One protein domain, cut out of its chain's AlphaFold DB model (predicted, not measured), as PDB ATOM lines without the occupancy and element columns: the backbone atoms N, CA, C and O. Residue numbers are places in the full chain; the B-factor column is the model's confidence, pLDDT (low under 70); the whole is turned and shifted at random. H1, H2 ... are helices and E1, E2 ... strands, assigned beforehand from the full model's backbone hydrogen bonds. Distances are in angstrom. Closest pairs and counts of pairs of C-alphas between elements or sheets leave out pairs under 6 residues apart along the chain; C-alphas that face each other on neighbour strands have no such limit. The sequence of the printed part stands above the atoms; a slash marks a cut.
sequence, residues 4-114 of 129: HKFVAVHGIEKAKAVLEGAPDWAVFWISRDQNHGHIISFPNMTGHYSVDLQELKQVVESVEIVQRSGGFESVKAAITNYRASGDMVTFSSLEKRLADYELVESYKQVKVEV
ATOM      1  N   HIS A   4     150.127 171.470 149.055       95.38
ATOM      2  CA  HIS A   4     150.675 172.116 150.260       95.38
ATOM      3  C   HIS A   4     149.676 172.123 151.419       95.38
ATOM      4  O   HIS A   4     150.027 171.815 152.556       95.38
ATOM      5  N   LYS A   5     148.400 172.407 151.121       93.44
ATOM      6  CA  LYS A   5     147.325 172.377 152.120       93.44
ATOM      7  C   LYS A   5     147.077 170.956 152.628       93.44
ATOM      8  O   LYS A   5     146.823 170.783 153.816       93.44
ATOM      9  N   PHE A   6     147.163 169.950 151.760       94.88
ATOM     10  CA  PHE A   6     147.029 168.552 152.164       94.88
ATOM     11  C   PHE A   6     148.124 168.151 153.162       94.88
ATOM     12  O   PHE A   6     147.810 167.654 154.243       94.88
ATOM     13  N   VAL A   7     149.392 168.437 152.842       95.38
ATOM     14  CA  VAL A   7     150.539 168.149 153.724       95.38
ATOM     15  C   VAL A   7     150.422 168.905 155.050       95.38
ATOM     16  O   VAL A   7     150.678 168.334 156.107       95.38
ATOM     17  N   ALA A   8     149.976 170.164 155.027       93.12
ATOM     18  CA  ALA A   8     149.769 170.955 156.239       93.12
ATOM     19  C   ALA A   8     148.671 170.383 157.156       93.12
ATOM     20  O   ALA A   8     148.833 170.364 158.375       93.12
ATOM     21  N   VAL A   9     147.554 169.917 156.584       92.12
ATOM     22  CA  VAL A   9     146.390 169.430 157.344       92.12
ATOM     23  C   VAL A   9     146.590 168.010 157.867       92.12
ATOM     24  O   VAL A   9     146.199 167.730 159.003       92.12
ATOM     25  N   HIS A  10     147.157 167.123 157.047       92.75
ATOM     26  CA  HIS A  10     147.245 165.688 157.335       92.75
ATOM     27  C   HIS A  10     148.643 165.222 157.749       92.75
ATOM     28  O   HIS A  10     148.791 164.099 158.229       92.75
ATOM     29  N   GLY A  11     149.658 166.069 157.586       93.38
ATOM     30  CA  GLY A  11     151.049 165.732 157.864       93.38
ATOM     31  C   GLY A  11     151.742 165.007 156.709       93.38
ATOM     32  O   GLY A  11     151.115 164.472 155.789       93.38
ATOM     33  N   ILE A  12     153.075 164.991 156.778       94.31
ATOM     34  CA  ILE A  12     153.931 164.407 155.741       94.31
ATOM     35  C   ILE A  12     153.775 162.884 155.645       94.31
ATOM     36  O   ILE A  12     153.711 162.352 154.543       94.31
ATOM     37  N   GLU A  13     153.600 162.192 156.773       96.12
ATOM     38  CA  GLU A  13     153.446 160.731 156.799       96.12
ATOM     39  C   GLU A  13     152.200 160.265 156.034       96.12
ATOM     40  O   GLU A  13     152.261 159.323 155.246       96.12
ATOM     41  N   LYS A  14     151.066 160.970 156.174       95.31
ATOM     42  CA  LYS A  14     149.861 160.648 155.395       95.31
ATOM     43  C   LYS A  14     150.061 160.937 153.908       95.31
ATOM     44  O   LYS A  14     149.569 160.172 153.083       95.31
ATOM     45  N   ALA A  15     150.768 162.011 153.556       96.50
ATOM     46  CA  ALA A  15     151.094 162.313 152.163       96.50
ATOM     47  C   ALA A  15     151.962 161.221 151.527       96.50
ATOM     48  O   ALA A  15     151.671 160.793 150.412       96.50
ATOM     49  N   LYS A  16     152.953 160.705 152.261       97.12
ATOM     50  CA  LYS A  16     153.778 159.571 151.824       97.12
ATOM     51  C   LYS A  16     152.948 158.309 151.628       97.12
ATOM     52  O   LYS A  16     153.002 157.727 150.555       97.12
ATOM     53  N   ALA A  17     152.094 157.961 152.590       96.44
ATOM     54  CA  ALA A  17     151.211 156.802 152.466       96.44
ATOM     55  C   ALA A  17     150.264 156.893 151.250       96.44
ATOM     56  O   ALA A  17     149.990 155.887 150.599       96.44
ATOM     57  N   VAL A  18     149.770 158.094 150.918       96.19
ATOM     58  CA  VAL A  18     148.959 158.317 149.706       96.19
ATOM     59  C   VAL A  18     149.779 158.086 148.436       96.19
ATOM     60  O   VAL A  18     149.282 157.442 147.518       96.19
ATOM     61  N   LEU A  19     151.021 158.575 148.384       96.81
ATOM     62  CA  LEU A  19     151.915 158.377 147.239       96.81
ATOM     63  C   LEU A  19     152.324 156.907 147.070       96.81
ATOM     64  O   LEU A  19     152.330 156.407 145.954       96.81
ATOM     65  N   GLU A  20     152.628 156.209 148.164       96.31
ATOM     66  CA  GLU A  20     153.010 154.790 148.155       96.31
ATOM     67  C   GLU A  20     151.846 153.871 147.753       96.31
ATOM     68  O   GLU A  20     152.055 152.849 147.104       96.31
ATOM     69  N   GLY A  21     150.614 154.234 148.120       94.69
ATOM     70  CA  GLY A  21     149.404 153.499 147.748       94.69
ATOM     71  C   GLY A  21     148.834 153.858 146.370       94.69
ATOM     72  O   GLY A  21     147.826 153.275 145.960       94.69
ATOM     73  N   ALA A  22     149.416 154.832 145.667       95.44
ATOM     74  CA  ALA A  22     148.939 155.257 144.359       95.44
ATOM     75  C   ALA A  22     149.489 154.341 143.250       95.44
ATOM     76  O   ALA A  22     150.699 154.138 143.166       95.44
ATOM     77  N   PRO A  23     148.635 153.792 142.368       94.56
ATOM     78  CA  PRO A  23     149.102 153.053 141.204       94.56
ATOM     79  C   PRO A  23     149.675 154.009 140.150       94.56
ATOM     80  O   PRO A  23     149.241 155.155 140.051       94.56
ATOM     81  N   ASP A  24     150.566 153.513 139.290       93.69
ATOM     82  CA  ASP A  24     151.295 154.327 138.299       93.69
ATOM     83  C   ASP A  24     150.405 155.126 137.331       93.69
ATOM     84  O   ASP A  24     150.815 156.155 136.801       93.69
ATOM     85  N   TRP A  25     149.181 154.658 137.073       93.50
ATOM     86  CA  TRP A  25     148.226 155.338 136.193       93.50
ATOM     87  C   TRP A  25     147.469 156.483 136.878       93.50
ATOM     88  O   TRP A  25     146.760 157.239 136.209       93.50
ATOM     89  N   ALA A  26     147.542 156.585 138.207       94.38
ATOM     90  CA  ALA A  26     146.803 157.583 138.956       94.38
ATOM     91  C   ALA A  26     147.458 158.957 138.822       94.38
ATOM     92  O   ALA A  26     148.649 159.131 139.060       94.38
ATOM     93  N   VAL A  27     146.639 159.954 138.500       95.25
ATOM     94  CA  VAL A  27     147.040 161.368 138.480       95.25
ATOM     95  C   VAL A  27     146.525 162.075 139.730       95.25
ATOM     96  O   VAL A  27     147.166 162.982 140.256       95.25
ATOM     97  N   PHE A  28     145.384 161.627 140.253       94.69
ATOM     98  CA  PHE A  28     144.732 162.223 141.406       94.69
ATOM     99  C   PHE A  28     144.375 161.181 142.456       94.69
ATOM    100  O   PHE A  28     143.932 160.077 142.133       94.69
ATOM    101  N   TRP A  29     144.447 161.596 143.714       94.69
ATOM    102  CA  TRP A  29     143.832 160.903 144.841       94.69
ATOM    103  C   TRP A  29     142.655 161.724 145.361       94.69
ATOM    104  O   TRP A  29     142.740 162.951 145.430       94.69
ATOM    105  N   ILE A  30     141.550 161.079 145.731       91.81
ATOM    106  CA  ILE A  30     140.393 161.750 146.335       91.81
ATOM    107  C   ILE A  30     140.182 161.327 147.780       91.81
ATOM    108  O   ILE A  30     140.495 160.202 148.159       91.81
ATOM    109  N   SER A  31     139.535 162.195 148.560       90.62
ATOM    110  CA  SER A  31     139.219 161.994 149.984       90.62
ATOM    111  C   SER A  31     138.221 160.864 150.296       90.62
ATOM    112  O   SER A  31     137.604 160.856 151.358       90.62
ATOM    113  N   ARG A  32     138.052 159.915 149.369       87.69
ATOM    114  CA  ARG A  32     137.363 158.626 149.527       87.69
ATOM    115  C   ARG A  32     138.335 157.441 149.529       87.69
ATOM    116  O   ARG A  32     137.900 156.317 149.317       87.69
ATOM    117  N   ASP A  33     139.631 157.710 149.680       87.44
ATOM    118  CA  ASP A  33     140.702 156.726 149.503       87.44
ATOM    119  C   ASP A  33     140.646 156.055 148.111       87.44
ATOM    120  O   ASP A  33     140.796 154.844 147.970       87.44
ATOM    121  N   GLN A  34     140.403 156.854 147.062       88.56
ATOM    122  CA  GLN A  34     140.317 156.381 145.674       88.56
ATOM    123  C   GLN A  34     141.298 157.118 144.762       88.56
ATOM    124  O   GLN A  34     141.533 158.318 144.914       88.56
ATOM    125  N   ASN A  35     141.829 156.385 143.785       91.50
ATOM    126  CA  ASN A  35     142.781 156.866 142.792       91.50
ATOM    127  C   ASN A  35     142.102 157.039 141.433       91.50
ATOM    128  O   ASN A  35     141.277 156.220 141.030       91.50
ATOM    129  N   HIS A  36     142.466 158.097 140.718       90.88
ATOM    130  CA  HIS A  36     141.822 158.497 139.474       90.88
ATOM    131  C   HIS A  36     142.849 158.974 138.449       90.88
ATOM    132  O   HIS A  36     143.758 159.737 138.771       90.88
ATOM    133  N   GLY A  37     142.684 158.556 137.193       91.19
ATOM    134  CA  GLY A  37     143.558 158.978 136.092       91.19
ATOM    135  C   GLY A  37     143.169 160.326 135.476       91.19
ATOM    136  O   GLY A  37     143.990 160.972 134.838       91.19
ATOM    137  N   HIS A  38     141.918 160.771 135.641       86.25
ATOM    138  CA  HIS A  38     141.436 162.007 135.015       86.25
ATOM    139  C   HIS A  38     140.304 162.669 135.804       86.25
ATOM    140  O   HIS A  38     139.523 161.986 136.469       86.25
ATOM    141  N   ILE A  39     140.140 163.987 135.646       74.19
ATOM    142  CA  ILE A  39     139.113 164.774 136.349       74.19
ATOM    143  C   ILE A  39     137.675 164.321 136.053       74.19
ATOM    144  O   ILE A  39     136.796 164.420 136.900       74.19
ATOM    145  N   ILE A  40     137.438 163.754 134.869       77.75
ATOM    146  CA  ILE A  40     136.116 163.237 134.468       77.75
ATOM    147  C   ILE A  40     135.775 161.892 135.114       77.75
ATOM    148  O   ILE A  40     134.624 161.478 135.086       77.75
ATOM    149  N   SER A  41     136.774 161.191 135.662       76.38
ATOM    150  CA  SER A  41     136.562 159.907 136.337       76.38
ATOM    151  C   SER A  41     136.133 160.075 137.792       76.38
ATOM    152  O   SER A  41     135.889 159.080 138.472       76.38
ATOM    153  N   PHE A  42     136.045 161.316 138.282       77.56
ATOM    154  CA  PHE A  42     135.602 161.571 139.639       77.56
ATOM    155  C   PHE A  42     134.099 161.288 139.774       77.56
ATOM    156  O   PHE A  42     133.297 161.845 139.020       77.56
ATOM    157  N   PRO A  43     133.684 160.456 140.749       73.00
ATOM    158  CA  PRO A  43     132.279 160.345 141.118       73.00
ATOM    159  C   PRO A  43     131.796 161.675 141.716       73.00
ATOM    160  O   PRO A  43     132.582 162.600 141.899       73.00
ATOM    161  N   ASN A  44     130.511 161.781 142.070       81.25
ATOM    162  CA  ASN A  44     129.982 162.970 142.748       81.25
ATOM    163  C   ASN A  44     130.908 163.437 143.901       81.25
ATOM    164  O   ASN A  44     131.057 162.733 144.905       81.25
ATOM    165  N   MET A  45     131.493 164.631 143.730       82.19
ATOM    166  CA  MET A  45     132.499 165.238 144.607       82.19
ATOM    167  C   MET A  45     131.904 166.120 145.710       82.19
ATOM    168  O   MET A  45     132.662 166.770 146.429       82.19
ATOM    169  N   THR A  46     130.578 166.181 145.879       86.44
ATOM    170  CA  THR A  46     129.975 166.946 146.983       86.44
ATOM    171  C   THR A  46     130.575 166.508 148.323       86.44
ATOM    172  O   THR A  46     130.491 165.340 148.691       86.44
ATOM    173  N   GLY A  47     131.207 167.444 149.040       86.25
ATOM    174  CA  GLY A  47     131.875 167.187 150.323       86.25
ATOM    175  C   GLY A  47     133.260 166.530 150.233       86.25
ATOM    176  O   GLY A  47     133.898 166.329 151.263       86.25
ATOM    177  N   HIS A  48     133.757 166.226 149.032       88.12
ATOM    178  CA  HIS A  48     135.061 165.599 148.819       88.12
ATOM    179  C   HIS A  48     136.038 166.530 148.104       88.12
ATOM    180  O   HIS A  48     135.667 167.531 147.492       88.12
ATOM    181  N   TYR A  49     137.320 166.186 148.171       89.88
ATOM    182  CA  TYR A  49     138.376 166.892 147.460       89.88
ATOM    183  C   TYR A  49     139.313 165.904 146.780       89.88
ATOM    184  O   TYR A  49     139.514 164.793 147.261       89.88
ATOM    185  N   SER A  50     139.896 166.340 145.670       92.06
ATOM    186  CA  SER A  50     141.018 165.679 145.013       92.06
ATOM    187  C   SER A  50     142.338 166.354 145.378       92.06
ATOM    188  O   SER A  50     142.348 167.520 145.784       92.06
ATOM    189  N   VAL A  51     143.441 165.634 145.230       94.25
ATOM    190  CA  VAL A  51     144.814 166.139 145.297       94.25
ATOM    191  C   VAL A  51     145.558 165.591 144.088       94.25
ATOM    192  O   VAL A  51     145.413 164.414 143.761       94.25
ATOM    193  N   ASP A  52     146.312 166.454 143.415       95.25
ATOM    194  CA  ASP A  52     147.207 166.064 142.329       95.25
ATOM    195  C   ASP A  52     148.427 165.331 142.905       95.25
ATOM    196  O   ASP A  52     149.102 165.839 143.803       95.25
ATOM    197  N   LEU A  53     148.680 164.113 142.425       96.25
ATOM    198  CA  LEU A  53     149.734 163.247 142.952       96.25
ATOM    199  C   LEU A  53     151.135 163.719 142.550       96.25
ATOM    200  O   LEU A  53     152.082 163.526 143.313       96.25
ATOM    201  N   GLN A  54     151.281 164.371 141.394       95.19
ATOM    202  CA  GLN A  54     152.563 164.912 140.953       95.19
ATOM    203  C   GLN A  54     152.949 166.135 141.790       95.19
ATOM    204  O   GLN A  54     154.089 166.233 142.253       95.19
ATOM    205  N   GLU A  55     151.995 167.036 142.034       95.75
ATOM    206  CA  GLU A  55     152.193 168.173 142.935       95.75
ATOM    207  C   GLU A  55     152.480 167.684 144.363       95.75
ATOM    208  O   GLU A  55     153.421 168.156 145.003       95.75
ATOM    209  N   LEU A  56     151.733 166.683 144.848       96.75
ATOM    210  CA  LEU A  56     151.944 166.099 146.175       96.75
ATOM    211  C   LEU A  56     153.346 165.512 146.332       96.75
ATOM    212  O   LEU A  56     153.999 165.770 147.343       96.75
ATOM    213  N   LYS A  57     153.833 164.779 145.326       96.25
ATOM    214  CA  LYS A  57     155.191 164.232 145.312       96.25
ATOM    215  C   LYS A  57     156.244 165.331 145.410       96.25
ATOM    216  O   LYS A  57     157.129 165.240 146.258       96.25
ATOM    217  N   GLN A  58     156.121 166.384 144.599       94.62
ATOM    218  CA  GLN A  58     157.059 167.507 144.638       94.62
ATOM    219  C   GLN A  58     157.099 168.146 146.034       94.62
ATOM    220  O   GLN A  58     158.177 168.383 146.572       94.62
ATOM    221  N   VAL A  59     155.934 168.402 146.637       94.81
ATOM    222  CA  VAL A  59     155.860 169.032 147.962       94.81
ATOM    223  C   VAL A  59     156.466 168.131 149.038       94.81
ATOM    224  O   VAL A  59     157.224 168.620 149.872       94.81
ATOM    225  N   VAL A  60     156.180 166.826 149.021       94.88
ATOM    226  CA  VAL A  60     156.769 165.871 149.976       94.88
ATOM    227  C   VAL A  60     158.294 165.860 149.865       94.88
ATOM    228  O   VAL A  60     158.972 166.005 150.880       94.88
ATOM    229  N   GLU A  61     158.841 165.775 148.650       93.56
ATOM    230  CA  GLU A  61     160.290 165.821 148.423       93.56
ATOM    231  C   GLU A  61     160.909 167.136 148.921       93.56
ATOM    232  O   GLU A  61     161.938 167.118 149.602       93.56
ATOM    233  N   SER A  62     160.277 168.276 148.624       91.50
ATOM    234  CA  SER A  62     160.709 169.591 149.109       91.50
ATOM    235  C   SER A  62     160.773 169.633 150.637       91.50
ATOM    236  O   SER A  62     161.793 170.038 151.201       91.50
ATOM    237  N   VAL A  63     159.717 169.171 151.314       90.50
ATOM    238  CA  VAL A  63     159.636 169.209 152.778       90.50
ATOM    239  C   VAL A  63     160.671 168.291 153.420       90.50
ATOM    240  O   VAL A  63     161.378 168.717 154.335       90.50
ATOM    241  N   GLU A  64     160.827 167.064 152.923       91.94
ATOM    242  CA  GLU A  64     161.825 166.135 153.452       91.94
ATOM    243  C   GLU A  64     163.256 166.649 153.276       91.94
ATOM    244  O   GLU A  64     164.087 166.461 154.164       91.94
ATOM    245  N   ILE A  65     163.570 167.274 152.138       88.44
ATOM    246  CA  ILE A  65     164.907 167.822 151.888       88.44
ATOM    247  C   ILE A  65     165.201 168.967 152.852       88.44
ATOM    248  O   ILE A  65     166.293 169.011 153.421       88.44
ATOM    249  N   VAL A  66     164.239 169.865 153.076       87.75
ATOM    250  CA  VAL A  66     164.410 170.966 154.033       87.75
ATOM    251  C   VAL A  66     164.612 170.423 155.449       87.75
ATOM    252  O   VAL A  66     165.536 170.849 156.140       87.75
ATOM    253  N   GLN A  67     163.824 169.429 155.865       87.50
ATOM    254  CA  GLN A  67     163.972 168.793 157.178       87.50
ATOM    255  C   GLN A  67     165.332 168.100 157.338       87.50
ATOM    256  O   GLN A  67     166.030 168.336 158.323       87.50
ATOM    257  N   ARG A  68     165.754 167.304 156.346       86.62
ATOM    258  CA  ARG A  68     167.065 166.630 156.335       86.62
ATOM    259  C   ARG A  68     168.243 167.605 156.328       86.62
ATOM    260  O   ARG A  68     169.299 167.277 156.853       86.62
ATOM    261  N   SER A  69     168.057 168.801 155.775       83.88
ATOM    262  CA  SER A  69     169.078 169.856 155.731       83.88
ATOM    263  C   SER A  69     169.187 170.659 157.034       83.88
ATOM    264  O   SER A  69     169.858 171.686 157.056       83.88
ATOM    265  N   GLY A  70     168.527 170.228 158.116       82.94
ATOM    266  CA  GLY A  70     168.541 170.934 159.400       82.94
ATOM    267  C   GLY A  70     167.462 172.012 159.527       82.94
ATOM    268  O   GLY A  70     167.597 172.912 160.354       82.94
ATOM    269  N   GLY A  71     166.407 171.949 158.710       84.06
ATOM    270  CA  GLY A  71     165.255 172.844 158.780       84.06
ATOM    271  C   GLY A  71     165.398 174.145 157.984       84.06
ATOM    272  O   GLY A  71     166.395 174.395 157.303       84.06
ATOM    273  N   PHE A  72     164.357 174.976 158.077       82.50
ATOM    274  CA  PHE A  72     164.180 176.199 157.285       82.50
ATOM    275  C   PHE A  72     165.377 177.161 157.374       82.50
ATOM    276  O   PHE A  72     165.918 177.566 156.346       82.50
ATOM    277  N   GLU A  73     165.842 177.471 158.589       85.56
ATOM    278  CA  GLU A  73     166.957 178.407 158.800       85.56
ATOM    279  C   GLU A  73     168.281 177.889 158.226       85.56
ATOM    280  O   GLU A  73     169.043 178.648 157.624       85.56
ATOM    281  N   SER A  74     168.531 176.582 158.327       85.19
ATOM    282  CA  SER A  74     169.737 175.954 157.779       85.19
ATOM    283  C   SER A  74     169.770 176.040 156.249       85.19
ATOM    284  O   SER A  74     170.788 176.414 155.664       85.19
ATOM    285  N   VAL A  75     168.638 175.774 155.587       84.62
ATOM    286  CA  VAL A  75     168.517 175.912 154.126       84.62
ATOM    287  C   VAL A  75     168.644 177.374 153.695       84.62
ATOM    288  O   VAL A  75     169.344 177.674 152.729       84.62
ATOM    289  N   LYS A  76     168.027 178.304 154.428       84.75
ATOM    290  CA  LYS A  76     168.112 179.746 154.158       84.75
ATOM    291  C   LYS A  76     169.548 180.277 154.268       84.75
ATOM    292  O   LYS A  76     169.995 181.051 153.414       84.75
ATOM    293  N   ALA A  77     170.297 179.826 155.275       84.88
ATOM    294  CA  ALA A  77     171.716 180.141 155.423       84.88
ATOM    295  C   ALA A  77     172.548 179.565 154.265       84.88
ATOM    296  O   ALA A  77     173.379 180.270 153.690       84.88
ATOM    297  N   ALA A  78     172.277 178.321 153.857       81.50
ATOM    298  CA  ALA A  78     172.939 177.703 152.710       81.50
ATOM    299  C   ALA A  78     172.700 178.493 151.410       81.50
ATOM    300  O   ALA A  78     173.655 178.776 150.691       81.50
ATOM    301  N   ILE A  79     171.463 178.927 151.141       82.00
ATOM    302  CA  ILE A  79     171.122 179.760 149.971       82.00
ATOM    303  C   ILE A  79     171.934 181.061 149.961       82.00
ATOM    304  O   ILE A  79     172.448 181.463 148.917       82.00
ATOM    305  N   THR A  80     172.099 181.699 151.122       82.94
ATOM    306  CA  THR A  80     172.891 182.934 151.249       82.94
ATOM    307  C   THR A  80     174.369 182.686 150.925       82.94
ATOM    308  O   THR A  80     174.977 183.476 150.203       82.94
ATOM    309  N   ASN A  81     174.927 181.558 151.373       79.75
ATOM    310  CA  ASN A  81     176.304 181.165 151.063       79.75
ATOM    311  C   ASN A  81     176.497 180.840 149.571       79.75
ATOM    312  O   ASN A  81     177.466 181.301 148.971       79.75
ATOM    313  N   TYR A  82     175.560 180.120 148.941       76.12
ATOM    314  CA  TYR A  82     175.619 179.824 147.502       76.12
ATOM    315  C   TYR A  82     175.483 181.079 146.635       76.12
ATOM    316  O   TYR A  82     176.146 181.208 145.603       76.12
ATOM    317  N   ARG A  83     174.674 182.050 147.079       73.44
ATOM    318  CA  ARG A  83     174.568 183.357 146.423       73.44
ATOM    319  C   ARG A  83     175.905 184.095 146.405       73.44
ATOM    320  O   ARG A  83     176.208 184.769 145.427       73.44
ATOM    321  N   ALA A  84     176.697 183.951 147.467       78.06
ATOM    322  CA  ALA A  84     178.033 184.529 147.547       78.06
ATOM    323  C   ALA A  84     179.070 183.761 146.703       78.06
ATOM    324  O   ALA A  84     180.024 184.372 146.227       78.06
ATOM    325  N   SER A  85     178.890 182.450 146.493       76.19
ATOM    326  CA  SER A  85     179.835 181.605 145.746       76.19
ATOM    327  C   SER A  85     179.593 181.547 144.231       76.19
ATOM    328  O   SER A  85     180.473 181.098 143.502       76.19
ATOM    329  N   GLY A  86     178.423 181.980 143.745       69.44
ATOM    330  CA  GLY A  86     178.088 182.007 142.314       69.44
ATOM    331  C   GLY A  86     177.596 180.676 141.724       69.44
ATOM    332  O   GLY A  86     177.488 180.560 140.505       69.44
ATOM    333  N   ASP A  87     177.266 179.680 142.555       67.81
ATOM    334  CA  ASP A  87     176.671 178.414 142.094       67.81
ATOM    335  C   ASP A  87     175.149 178.564 141.888       67.81
ATOM    336  O   ASP A  87     174.347 178.422 142.813       67.81
ATOM    337  N   MET A  88     174.746 178.891 140.656       63.81
ATOM    338  CA  MET A  88     173.352 179.195 140.298       63.81
ATOM    339  C   MET A  88     172.414 177.976 140.235       63.81
ATOM    340  O   MET A  88     171.204 178.138 140.411       63.81
ATOM    341  N   VAL A  89     172.920 176.764 139.971       65.19
ATOM    342  CA  VAL A  89     172.060 175.582 139.739       65.19
ATOM    343  C   VAL A  89     171.543 175.023 141.063       65.19
ATOM    344  O   VAL A  89     170.343 174.778 141.213       65.19
ATOM    345  N   THR A  90     172.427 174.892 142.053       65.81
ATOM    346  CA  THR A  90     172.071 174.460 143.413       65.81
ATOM    347  C   THR A  90     171.126 175.468 144.083       65.81
ATOM    348  O   THR A  90     170.190 175.084 144.788       65.81
ATOM    349  N   PHE A  91     171.313 176.758 143.788       61.47
ATOM    350  CA  PHE A  91     170.513 177.870 144.301       61.47
ATOM    351  C   PHE A  91     169.028 177.784 143.906       61.47
ATOM    352  O   PHE A  91     168.163 177.740 144.781       61.47
ATOM    353  N   SER A  92     168.721 177.672 142.607       71.38
ATOM    354  CA  SER A  92     167.329 177.667 142.124       71.38
ATOM    355  C   SER A  92     166.519 176.471 142.650       71.38
ATOM    356  O   SER A  92     165.329 176.587 142.949       71.38
ATOM    357  N   SER A  93     167.174 175.317 142.827       77.75
ATOM    358  CA  SER A  93     166.530 174.121 143.377       77.75
ATOM    359  C   SER A  93     166.166 174.276 144.860       77.75
ATOM    360  O   SER A  93     165.101 173.822 145.277       77.75
ATOM    361  N   LEU A  94     167.019 174.923 145.660       79.88
ATOM    362  CA  LEU A  94     166.774 175.134 147.090       79.88
ATOM    363  C   LEU A  94     165.723 176.217 147.351       79.88
ATOM    364  O   LEU A  94     164.887 176.025 148.229       79.88
ATOM    365  N   GLU A  95     165.709 177.299 146.569       83.19
ATOM    366  CA  GLU A  95     164.682 178.343 146.690       83.19
ATOM    367  C   GLU A  95     163.273 177.786 146.473       83.19
ATOM    368  O   GLU A  95     162.373 178.048 147.271       83.19
ATOM    369  N   LYS A  96     163.082 176.955 145.438       86.31
ATOM    370  CA  LYS A  96     161.776 176.346 145.155       86.31
ATOM    371  C   LYS A  96     161.304 175.453 146.308       86.31
ATOM    372  O   LYS A  96     160.147 175.527 146.713       86.31
ATOM    373  N   ARG A  97     162.210 174.645 146.868       86.50
ATOM    374  CA  ARG A  97     161.910 173.763 148.009       86.50
ATOM    375  C   ARG A  97     161.599 174.548 149.279       86.50
ATOM    376  O   ARG A  97     160.712 174.153 150.032       86.50
ATOM    377  N   LEU A  98     162.307 175.655 149.505       87.44
ATOM    378  CA  LEU A  98     162.066 176.535 150.643       87.44
ATOM    379  C   LEU A  98     160.692 177.207 150.537       87.44
ATOM    380  O   LEU A  98     159.958 177.226 151.520       87.44
ATOM    381  N   ALA A  99     160.316 177.675 149.344       89.19
ATOM    382  CA  ALA A  99     158.997 178.250 149.089       89.19
ATOM    383  C   ALA A  99     157.863 177.226 149.282       89.19
ATOM    384  O   ALA A  99     156.843 177.542 149.895       89.19
ATOM    385  N   ASP A 100     158.048 175.982 148.817       88.62
ATOM    386  CA  ASP A 100     157.099 174.890 149.070       88.62
ATOM    387  C   ASP A 100     156.937 174.636 150.583       88.62
ATOM    388  O   ASP A 100     155.813 174.513 151.077       88.62
ATOM    389  N   TYR A 101     158.045 174.594 151.330       86.75
ATOM    390  CA  TYR A 101     158.032 174.406 152.783       86.75
ATOM    391  C   TYR A 101     157.321 175.559 153.509       86.75
ATOM    392  O   TYR A 101     156.448 175.321 154.340       86.75
ATOM    393  N   GLU A 102     157.652 176.808 153.174       88.88
ATOM    394  CA  GLU A 102     157.043 178.005 153.765       88.88
ATOM    395  C   GLU A 102     155.529 178.044 153.531       88.88
ATOM    396  O   GLU A 102     154.753 178.320 154.449       88.88
ATOM    397  N   LEU A 103     155.081 177.681 152.325       89.94
ATOM    398  CA  LEU A 103     153.660 177.625 152.008       89.94
ATOM    399  C   LEU A 103     152.934 176.547 152.831       89.94
ATOM    400  O   LEU A 103     151.833 176.802 153.323       89.94
ATOM    401  N   VAL A 104     153.544 175.373 153.034       88.44
ATOM    402  CA  VAL A 104     153.008 174.336 153.936       88.44
ATOM    403  C   VAL A 104     152.879 174.867 155.366       88.44
ATOM    404  O   VAL A 104     151.827 174.692 155.983       88.44
ATOM    405  N   GLU A 105     153.903 175.544 155.892       87.06
ATOM    406  CA  GLU A 105     153.867 176.117 157.245       87.06
ATOM    407  C   GLU A 105     152.802 177.213 157.386       87.06
ATOM    408  O   GLU A 105     152.070 177.234 158.378       87.06
ATOM    409  N   SER A 106     152.619 178.059 156.368       87.62
ATOM    410  CA  SER A 106     151.577 179.096 156.381       87.62
ATOM    411  C   SER A 106     150.169 178.501 156.538       87.62
ATOM    412  O   SER A 106     149.348 179.006 157.304       87.62
ATOM    413  N   TYR A 107     149.895 177.357 155.898       87.25
ATOM    414  CA  TYR A 107     148.614 176.664 156.034       87.25
ATOM    415  C   TYR A 107     148.404 176.050 157.424       87.25
ATOM    416  O   TYR A 107     147.254 175.873 157.831       87.25
ATOM    417  N   LYS A 108     149.478 175.732 158.160       83.38
ATOM    418  CA  LYS A 108     149.377 175.267 159.552       83.38
ATOM    419  C   LYS A 108     148.981 176.406 160.488       83.38
ATOM    420  O   LYS A 108     148.116 176.201 161.333       83.38
ATOM    421  N   GLN A 109     149.554 177.596 160.305       66.81
ATOM    422  CA  GLN A 109     149.261 178.775 161.133       66.81
ATOM    423  C   GLN A 109     147.798 179.217 161.007       66.81
ATOM    424  O   GLN A 109     147.139 179.446 162.016       66.81
ATOM    425  N   VAL A 110     147.238 179.194 159.790       61.38
ATOM    426  CA  VAL A 110     145.808 179.487 159.562       61.38
ATOM    427  C   VAL A 110     144.891 178.535 160.344       61.38
ATOM    428  O   VAL A 110     143.808 178.924 160.770       61.38
ATOM    429  N   LYS A 111     145.301 177.280 160.568       54.44
ATOM    430  CA  LYS A 111     144.519 176.333 161.376       54.44
ATOM    431  C   LYS A 111     144.535 176.693 162.865       54.44
ATOM    432  O   LYS A 111     143.538 176.435 163.529       54.44
ATOM    433  N   VAL A 112     145.628 177.268 163.371       55.12
ATOM    434  CA  VAL A 112     145.743 177.706 164.774       55.12
ATOM    435  C   VAL A 112     144.824 178.902 165.019       55.12
ATOM    436  O   VAL A 112     143.967 178.836 165.891       55.12
ATOM    437  N   GLU A 113     144.883 179.924 164.163       45.44
ATOM    438  CA  GLU A 113     144.052 181.129 164.328       45.44
ATOM    439  C   GLU A 113     142.544 180.861 164.175       45.44
ATOM    440  O   GLU A 113     141.727 181.494 164.841       45.44
ATOM    441  N   VAL A 114     142.147 179.915 163.314       48.69
ATOM    442  CA  VAL A 114     140.727 179.556 163.145       48.69
ATOM    443  C   VAL A 114     140.213 178.703 164.309       48.69
ATOM    444  O   VAL A 114     139.039 178.823 164.649       48.69
TER     445      VAL A 114
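AT A GLANCE: This is residues 4 to 114 of the 129 residues of an uncharacterized protein of Acinetobacter sp. 479375 (UniProt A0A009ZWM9). Two helices, H3 and the long H5, cross as an X, with the short helix H1 in one corner of it and H2 packed beside H1 on the first part of H3. A small three-stranded sheet lies at one end of the longest axis, by the first residues of H3, and H4 lies at the other end, folded back along the first part of H5 as a helical hairpin. The printed part has 111 residues with five named helices and three named strands, in the order H1 H2 E1 E2 E3 H3 H4 H5, and its class is mostly helix. The sheet has the order E2, E1, E3 and is antiparallel. The whole is loose, with a radius of gyration of the C-alphas of 16.4 A and spans of 53 by 36 by 20 A.

IN THESE COORDINATES: H1, residues 4 to 10, begins at C-alpha 4 (150.675, 172.116, 150.260). H2 is residues 12 to 20, 12.3 A long. The strands are E1, residues 28 to 30, E2, residues 34 to 36, and E3, residues 50 to 52. H3, residues 53 to 68, is 22.2 A long and begins at C-alpha 53 (149.734, 163.247, 142.952). H4, residues 72 to 85, is 20.2 A long. H5, residues 88 to 114, is 39.8 A long and ends at C-alpha 114 (140.727, 179.556, 163.145).

HOW THE PARTS SIT: H1 and H2 only just touch, with 3 pairs of C-alphas within 8 A, and only at the corner by their link; the closest are those of Val 7 and Ala 15, 6.1 A. H1 touches residues 100 to 108 of H5 at a steep tilt of 49 degrees, the same way, the closest C-alphas being those of His 4 and Val 104, 4.9 A. H2 touches residues 53 to 60 of H3 at a steep tilt of 45 degrees, opposite ways, closest at the C-alphas of Ile 12 and Val 60, 6.6 A. E1 and E2 form a hairpin, with N 28 and O 36 within hydrogen-bond range at 2.9 A; E1 and E3 are antiparallel neighbours, with N 51 and O 29 within hydrogen-bond range at 2.8 A. H3 only grazes the sheet with residues 53 to 56, and H2 with 18 to 19. H3 and H5 touch about perpendicular, at 82 degrees, closest at the C-alphas of Ser 62 and Arg 97, 4.5 A. H4 and H5, a helical hairpin, touch at a shallow tilt of 25 degrees, opposite ways; the C-alphas of Ile 79 and Phe 91 are closest, 6.0 A. H4 is apart from H1 and H2. Every O i to N i+4 pair is within hydrogen-bond range in H1, H2, H3 and H4, and 21 of 23 are in H5.

THE WHOLE: The two C-alphas farthest apart, of Asn 44 and Ser 85, are 53.3 A apart. The printed part has no cut. The link from E2 to E3, residues 37 to 49, is long. The mean pLDDT of the printed part is 85.5; residues 86 to 91 and 109 to 114 are under 70.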